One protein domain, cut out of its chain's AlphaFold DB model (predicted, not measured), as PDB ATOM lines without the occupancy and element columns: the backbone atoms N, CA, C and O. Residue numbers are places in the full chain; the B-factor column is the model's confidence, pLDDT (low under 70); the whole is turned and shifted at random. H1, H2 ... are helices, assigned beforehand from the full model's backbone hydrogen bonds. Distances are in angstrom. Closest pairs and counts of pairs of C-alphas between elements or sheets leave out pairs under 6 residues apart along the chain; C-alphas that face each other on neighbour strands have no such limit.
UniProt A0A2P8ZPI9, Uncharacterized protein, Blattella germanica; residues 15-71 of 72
ATOM      1  N   HIS A  15     177.223  92.483 136.755       92.88
ATOM      2  CA  HIS A  15     176.368  93.664 136.690       92.88
ATOM      3  C   HIS A  15     175.957  94.179 138.080       92.88
ATOM      4  O   HIS A  15     175.804  95.385 138.267       92.88
ATOM      5  N   VAL A  16     175.792  93.282 139.060       95.25
ATOM      6  CA  VAL A  16     175.472  93.647 140.448       95.25
ATOM      7  C   VAL A  16     176.677  94.325 141.088       95.25
ATOM      8  O   VAL A  16     176.538  95.419 141.632       95.25
ATOM      9  N   LEU A  17     177.861  93.713 140.985       94.19
ATOM     10  CA  LEU A  17     179.089  94.226 141.594       94.19
ATOM     11  C   LEU A  17     179.516  95.567 141.001       94.19
ATOM     12  O   LEU A  17     179.850  96.480 141.751       94.19
ATOM     13  N   THR A  18     179.478  95.715 139.675       94.44
ATOM     14  CA  THR A  18     179.872  96.975 139.028       94.44
ATOM     15  C   THR A  18     178.924  98.106 139.403       94.44
ATOM     16  O   THR A  18     179.376  99.188 139.770       94.44
ATOM     17  N   ARG A  19     177.608  97.864 139.392       94.44
ATOM     18  CA  ARG A  19     176.622  98.881 139.784       94.44
ATOM     19  C   ARG A  19     176.679  99.209 141.268       94.44
ATOM     20  O   ARG A  19     176.533 100.379 141.611       94.44
ATOM     21  N   LEU A  20     176.921  98.223 142.132       94.75
ATOM     22  CA  LEU A  20     177.152  98.469 143.553       94.75
ATOM     23  C   LEU A  20     178.389  99.350 143.744       94.75
ATOM     24  O   LEU A  20     178.290 100.374 144.403       94.75
ATOM     25  N   ALA A  21     179.522  99.006 143.128       93.75
ATOM     26  CA  ALA A  21     180.761  99.768 143.270       93.75
ATOM     27  C   ALA A  21     180.612 101.221 142.787       93.75
ATOM     28  O   ALA A  21     181.066 102.146 143.463       93.75
ATOM     29  N   VAL A  22     179.939 101.428 141.649       93.00
ATOM     30  CA  VAL A  22     179.763 102.757 141.048       93.00
ATOM     31  C   VAL A  22     178.677 103.567 141.757       93.00
ATOM     32  O   VAL A  22     178.910 104.730 142.069       93.00
ATOM     33  N   HIS A  23     177.506 102.993 142.039       92.25
ATOM     34  CA  HIS A  23     176.324 103.747 142.491       92.25
ATOM     35  C   HIS A  23     175.913 103.486 143.945       92.25
ATOM     36  O   HIS A  23     175.096 104.230 144.484       92.25
ATOM     37  N   GLY A  24     176.392 102.412 144.572       94.31
ATOM     38  CA  GLY A  24     176.103 102.057 145.967       94.31
ATOM     39  C   GLY A  24     174.648 101.679 146.287       94.31
ATOM     40  O   GLY A  24     174.352 101.229 147.388       94.31
ATOM     41  N   PHE A  25     173.726 101.823 145.325       94.69
ATOM     42  CA  PHE A  25     172.278 101.613 145.483       94.69
ATOM     43  C   PHE A  25     171.621 102.441 146.600       94.69
ATOM     44  O   PHE A  25     170.507 102.129 147.020       94.69
ATOM     45  N   HIS A  26     172.263 103.530 147.022       95.06
ATOM     46  CA  HIS A  26     171.785 104.437 148.062       95.06
ATOM     47  C   HIS A  26     170.310 104.837 147.901       95.06
ATOM     48  O   HIS A  26     169.492 104.528 148.764       95.06
ATOM     49  N   HIS A  27     169.946 105.431 146.758       94.25
ATOM     50  CA  HIS A  27     168.579 105.897 146.486       94.25
ATOM     51  C   HIS A  27     167.521 104.779 146.547       94.25
ATOM     52  O   HIS A  27     166.337 105.056 146.696       94.25
ATOM     53  N   ARG A  28     167.925 103.503 146.447       93.81
ATOM     54  CA  ARG A  28     167.015 102.345 146.518       93.81
ATOM     55  C   ARG A  28     166.734 101.889 147.946       93.81
ATOM     56  O   ARG A  28     165.747 101.194 148.170       93.81
ATOM     57  N   ILE A  29     167.600 102.240 148.895       95.06
ATOM     58  CA  ILE A  29     167.462 101.930 150.327       95.06
ATOM     59  C   ILE A  29     167.340 103.205 151.182       95.06
ATOM     60  O   ILE A  29     167.418 103.154 152.405       95.06
ATOM     61  N   CYS A  30     167.132 104.358 150.550       96.50
ATOM     62  CA  CYS A  30     166.862 105.629 151.209       96.50
ATOM     63  C   CYS A  30     165.347 105.868 151.316       96.50
ATOM     64  O   CYS A  30     164.569 105.367 150.504       96.50
ATOM     65  N   LYS A  31     164.919 106.653 152.313       96.69
ATOM     66  CA  LYS A  31     163.546 107.184 152.392       96.69
ATOM     67  C   LYS A  31     163.217 108.067 151.183       96.69
ATOM     68  O   LYS A  31     162.089 108.035 150.701       96.69
ATOM     69  N   THR A  32     164.198 108.816 150.680       95.19
ATOM     70  CA  THR A  32     164.077 109.587 149.440       95.19
ATOM     71  C   THR A  32     164.245 108.642 148.254       95.19
ATOM     72  O   THR A  32     165.336 108.144 147.998       95.19
ATOM     73  N   THR A  33     163.158 108.358 147.540       90.00
ATOM     74  CA  THR A  33     163.151 107.378 146.438       90.00
ATOM     75  C   THR A  33     163.543 107.975 145.088       90.00
ATOM     76  O   THR A  33     163.915 107.239 144.174       90.00
ATOM     77  N   ALA A  34     163.477 109.302 144.950       92.75
ATOM     78  CA  ALA A  34     164.007 110.002 143.788       92.75
ATOM     79  C   ALA A  34     165.526 109.803 143.699       92.75
ATOM     80  O   ALA A  34     166.201 109.636 144.714       92.75
ATOM     81  N   TYR A  35     166.085 109.831 142.489       92.00
ATOM     82  CA  TYR A  35     167.536 109.788 142.333       92.00
ATOM     83  C   TYR A  35     168.176 111.036 142.956       92.00
ATOM     84  O   TYR A  35     167.764 112.154 142.654       92.00
ATOM     85  N   HIS A  36     169.178 110.830 143.809       94.44
ATOM     86  CA  HIS A  36     169.947 111.875 144.482       94.44
ATOM     87  C   HIS A  36     171.317 111.326 144.904       94.44
ATOM     88  O   HIS A  36     171.503 110.105 145.010       94.44
ATOM     89  N   GLU A  37     172.270 112.227 145.134       94.75
ATOM     90  CA  GLU A  37     173.511 111.885 145.832       94.75
ATOM     91  C   GLU A  37     173.251 111.797 147.346       94.75
ATOM     92  O   GLU A  37     172.290 112.389 147.832       94.75
ATOM     93  N   PRO A  38     174.071 111.059 148.112       95.75
ATOM     94  CA  PRO A  38     173.901 110.974 149.558       95.75
ATOM     95  C   PRO A  38     174.066 112.340 150.235       95.75
ATOM     96  O   PRO A  38     175.089 113.004 150.072       95.75
ATOM     97  N   GLU A  39     173.084 112.709 151.049       95.81
ATOM     98  CA  GLU A  39     173.056 113.938 151.841       95.81
ATOM     99  C   GLU A  39     172.930 113.608 153.337       95.81
ATOM    100  O   GLU A  39     172.599 112.485 153.727       95.81
ATOM    101  N   ASP A  40     173.156 114.594 154.208       94.12
ATOM    102  CA  ASP A  40     173.038 114.406 155.663       94.12
ATOM    103  C   ASP A  40     171.610 114.094 156.130       94.12
ATOM    104  O   ASP A  40     171.417 113.512 157.197       94.12
ATOM    105  N   THR A  41     170.610 114.443 155.322       95.62
ATOM    106  CA  THR A  41     169.192 114.172 155.587       95.62
ATOM    107  C   THR A  41     168.781 112.749 155.199       95.62
ATOM    108  O   THR A  41     167.691 112.298 155.566       95.62
ATOM    109  N   CYS A  42     169.633 112.018 154.474       97.44
ATOM    110  CA  CYS A  42     169.300 110.692 153.987       97.44
ATOM    111  C   CYS A  42     169.225 109.682 155.133       97.44
ATOM    112  O   CYS A  42     170.184 109.461 155.874       97.44
ATOM    113  N   MET A  43     168.093 108.985 155.224       97.56
ATOM    114  CA  MET A  43     167.860 107.957 156.235       97.56
ATOM    115  C   MET A  43     167.325 106.672 155.616       97.56
ATOM    116  O   MET A  43     166.537 106.696 154.669       97.56
ATOM    117  N   CYS A  44     167.736 105.540 156.175       97.12
ATOM    118  CA  CYS A  44     167.259 104.227 155.768       97.12
ATOM    119  C   CYS A  44     165.869 103.965 156.376       97.12
ATOM    120  O   CYS A  44     165.712 104.086 157.592       97.12
ATOM    121  N   PRO A  45     164.850 103.563 155.594       96.38
ATOM    122  CA  PRO A  45     163.518 103.275 156.127       96.38
ATOM    123  C   PRO A  45     163.467 101.984 156.959       96.38
ATOM    124  O   PRO A  45     162.479 101.753 157.641       96.38
ATOM    125  N   LEU A  46     164.501 101.135 156.891       95.94
ATOM    126  CA  LEU A  46     164.518  99.823 157.550       95.94
ATOM    127  C   LEU A  46     165.196  99.844 158.923       95.94
ATOM    128  O   LEU A  46     164.776  99.124 159.823       95.94
ATOM    129  N   CYS A  47     166.279 100.612 159.066       96.69
ATOM    130  CA  CYS A  47     167.065 100.675 160.302       96.69
ATOM    131  C   CYS A  47     167.118 102.072 160.926       96.69
ATOM    132  O   CYS A  47     167.736 102.218 161.974       96.69
ATOM    133  N   GLU A  48     166.523 103.074 160.273       95.69
ATOM    134  CA  GLU A  48     166.441 104.472 160.725       95.69
ATOM    135  C   GLU A  48     167.788 105.179 160.938       95.69
ATOM    136  O   GLU A  48     167.833 106.308 161.411       95.69
ATOM    137  N   ASN A  49     168.887 104.559 160.512       95.69
ATOM    138  CA  ASN A  49     170.211 105.167 160.534       95.69
ATOM    139  C   ASN A  49     170.466 106.017 159.283       95.69
ATOM    140  O   ASN A  49     169.788 105.868 158.254       95.69
ATOM    141  N   LYS A  50     171.507 106.858 159.361       96.19
ATOM    142  CA  LYS A  50     172.020 107.630 158.224       96.19
ATOM    143  C   LYS A  50     172.297 106.704 157.040       96.19
ATOM    144  O   LYS A  50     172.966 105.674 157.164       96.19
ATOM    145  N   CYS A  51     171.744 107.073 155.894       96.44
ATOM    146  CA  CYS A  51     171.897 106.335 154.657       96.44
ATOM    147  C   CYS A  51     173.008 106.995 153.839       96.44
ATOM    148  O   CYS A  51     172.840 108.073 153.288       96.44
ATOM    149  N   GLU A  52     174.162 106.347 153.780       95.94
ATOM    150  CA  GLU A  52     175.287 106.757 152.941       95.94
ATOM    151  C   GLU A  52     175.298 105.990 151.614       95.94
ATOM    152  O   GLU A  52     174.469 105.099 151.391       95.94
ATOM    153  N   ARG A  53     176.266 106.304 150.737       96.31
ATOM    154  CA  ARG A  53     176.396 105.712 149.393       96.31
ATOM    155  C   ARG A  53     176.287 104.188 149.415       96.31
ATOM    156  O   ARG A  53     175.529 103.628 148.636       96.31
ATOM    157  N   TYR A  54     177.007 103.543 150.332       97.00
ATOM    158  CA  TYR A  54     177.115 102.085 150.441       97.00
ATOM    159  C   TYR A  54     176.357 101.512 151.643       97.00
ATOM    160  O   TYR A  54     176.586 100.369 152.035       97.00
ATOM    161  N   HIS A  55     175.415 102.269 152.227       96.75
ATOM    162  CA  HIS A  55     174.658 101.831 153.408       96.75
ATOM    163  C   HIS A  55     173.989 100.468 153.219       96.75
ATOM    164  O   HIS A  55     173.813  99.718 154.180       96.75
ATOM    165  N   ILE A  56     173.649 100.124 151.973       95.94
ATOM    166  CA  ILE A  56     173.103  98.819 151.643       95.94
ATOM    167  C   ILE A  56     173.950  97.689 152.230       95.94
ATOM    168  O   ILE A  56     173.354  96.786 152.800       95.94
ATOM    169  N   GLU A  57     175.284  97.746 152.189       95.62
ATOM    170  CA  GLU A  57     176.192  96.700 152.694       95.62
ATOM    171  C   GLU A  57     176.168  96.552 154.222       95.62
ATOM    172  O   GLU A  57     176.420  95.464 154.733       95.62
ATOM    173  N   LEU A  58     175.816  97.622 154.939       95.69
ATOM    174  CA  LEU A  58     175.888  97.711 156.401       95.69
ATOM    175  C   LEU A  58     174.525  97.554 157.088       95.69
ATOM    176  O   LEU A  58     174.452  97.314 158.292       95.69
ATOM    177  N   CYS A  59     173.425  97.705 156.347       96.50
ATOM    178  CA  CYS A  59     172.084  97.688 156.916       96.50
ATOM    179  C   CYS A  59     171.703  96.299 157.456       96.50
ATOM    180  O   CYS A  59     171.342  95.393 156.705       96.50
ATOM    181  N   THR A  60     171.683  96.160 158.783       94.94
ATOM    182  CA  THR A  60     171.316  94.915 159.486       94.94
ATOM    183  C   THR A  60     169.830  94.567 159.392       94.94
ATOM    184  O   THR A  60     169.442  93.432 159.656       94.94
ATOM    185  N   LYS A  61     168.983  95.531 159.011       96.94
ATOM    186  CA  LYS A  61     167.530  95.355 158.836       96.94
ATOM    187  C   LYS A  61     167.125  95.130 157.376       96.94
ATOM    188  O   LYS A  61     165.937  95.066 157.067       96.94
ATOM    189  N   ARG A  62     168.094  95.020 156.462       94.81
ATOM    190  CA  ARG A  62     167.841  94.777 155.040       94.81
ATOM    191  C   ARG A  62     167.258  93.375 154.840       94.81
ATOM    192  O   ARG A  62     167.927  92.383 155.097       94.81
ATOM    193  N   THR A  63     166.031  93.303 154.329       93.44
ATOM    194  CA  THR A  63     165.363  92.035 153.970       93.44
ATOM    195  C   THR A  63     165.701  91.579 152.545       93.44
ATOM    196  O   THR A  63     165.726  90.388 152.258       93.44
ATOM    197  N   LYS A  64     165.979  92.560 151.676       93.81
ATOM    198  CA  LYS A  64     166.490  92.489 150.296       93.81
ATOM    199  C   LYS A  64     167.900  91.892 150.174       93.81
ATOM    200  O   LYS A  64     168.791  92.405 150.853       93.81
ATOM    201  N   SER A  65     168.198  90.971 149.260       94.56
ATOM    202  CA  SER A  65     169.589  90.788 148.801       94.56
ATOM    203  C   SER A  65     170.042  91.966 147.918       94.56
ATOM    204  O   SER A  65     169.221  92.611 147.265       94.56
ATOM    205  N   ILE A  66     171.351  92.253 147.843       95.19
ATOM    206  CA  ILE A  66     171.876  93.307 146.943       95.19
ATOM    207  C   ILE A  66     171.517  93.006 145.478       95.19
ATOM    208  O   ILE A  66     171.167  93.910 144.723       95.19
ATOM    209  N   SER A  67     171.534  91.731 145.086       95.12
ATOM    210  CA  SER A  67     171.151  91.297 143.741       95.12
ATOM    211  C   SER A  67     169.686  91.603 143.415       95.12
ATOM    212  O   SER A  67     169.380  91.958 142.282       95.12
ATOM    213  N   GLU A  68     168.770  91.522 144.382       94.56
ATOM    214  CA  GLU A  68     167.384  91.973 144.189       94.56
ATOM    215  C   GLU A  68     167.295  93.490 144.058       94.56
ATOM    216  O   GLU A  68     166.578  93.987 143.191       94.56
ATOM    217  N   PHE A  69     168.069  94.231 144.855       92.00
ATOM    218  CA  PHE A  69     168.162  95.677 144.698       92.00
ATOM    219  C   PHE A  69     168.713  96.079 143.342       92.00
ATOM    220  O   PHE A  69     168.344  97.149 142.893       92.00
ATOM    221  N   ALA A  70     169.524  95.262 142.669       91.31
ATOM    222  CA  ALA A  70     169.998  95.536 141.315       91.31
ATOM    223  C   ALA A  70     168.920  95.326 140.229       91.31
ATOM    224  O   ALA A  70     169.053  95.884 139.145       91.31
ATOM    225  N   LYS A  71     167.846  94.573 140.491       87.44
ATOM    226  CA  LYS A  71     166.791  94.288 139.494       87.44
ATOM    227  C   LYS A  71     165.718  95.376 139.383       87.44
ATOM    228  O   LYS A  71     164.992  95.393 138.396       87.44
TER     229      LYS A  71
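Overview. This is residues 15 to 71 of the 72 residues of an uncharacterized protein of Blattella germanica (UniProt A0A2P8ZPI9). Two helices, H1 and H4, meet near the start of H1 and the end of H4 as an L at one end of the domain, two short helix turns, H2 and H3, touch each other in the middle, and a long looping stretch, residues 30 to 54, makes the other end. The printed part has 57 residues with four named helices, in the order H1, H2, H3, H4 along the chain, and no named strand. The class is all helix, though the helices hold only 23 of the 57 printed residues. The whole is compact, with a radius of gyration of the C-alphas of 10.2 A, and its rounded outline spans 29 by 22 by 16 A.

Arrangement. The longest helix, H1, residues 15 to 23, touches H4, residues 66 to 71. Their closest C-alphas are those of Val 16 and Ala 70, 5.9 A apart, and their lines are about perpendicular, at 83 degrees. H1 and H2, residues 26 to 29, meet only through their link. H2 touches H3, residues 55 to 58, with the C-alphas of Ile 29 and Ile 56 closest at 6.6 A. H4 is close to H2 but not clearly touching it, the closest C-alphas being those of Arg 28 and Phe 69 at 7.0 A. H4 is also close to H3 but not clearly touching it, the closest C-alphas being those of Ile 56 and Ile 66 at 7.3 A. H1 and H3 are apart. In H1 every O i to N i+4 pair is within hydrogen-bond range; in H4 it is 1 of 2, beside 3 of 3 O i to N i+3 pairs. H2 and H3 are too short for an O i to N i+4 pair, and each has its one O i to N i+3 pair within range.

Along the chain. H1 begins at C-alpha 15, at (176.368, 93.664, 136.690), and measures 11.6 A from first to last C-alpha. H4 measures 9.1 A and ends at C-alpha 71, at (166.791, 94.288, 139.494). H2, four residues, measures 5.5 A. H3, also four residues, measures 5.2 A and begins at C-alpha 55, at (174.658, 101.831, 153.408).

Size, cuts and confidence. The two C-alphas farthest apart are those of His 15 and Thr 41, at 28.8 A. The first and last printed C-alphas, of His 15 and Lys 71, are 10.0 A apart. The link from H1 to H2 is tight, with 2 residues, and that from H3 to H4 is short, with 7. The link from H2 to H3, residues 30 to 54, is long, with 25 residues, and its C-alphas lie 6 to 14 A from the mean of the C-alphas. The printed part has no cut. The mean pLDDT of the printed part is 94.8, and no printed residue is under 70 in this predicted model.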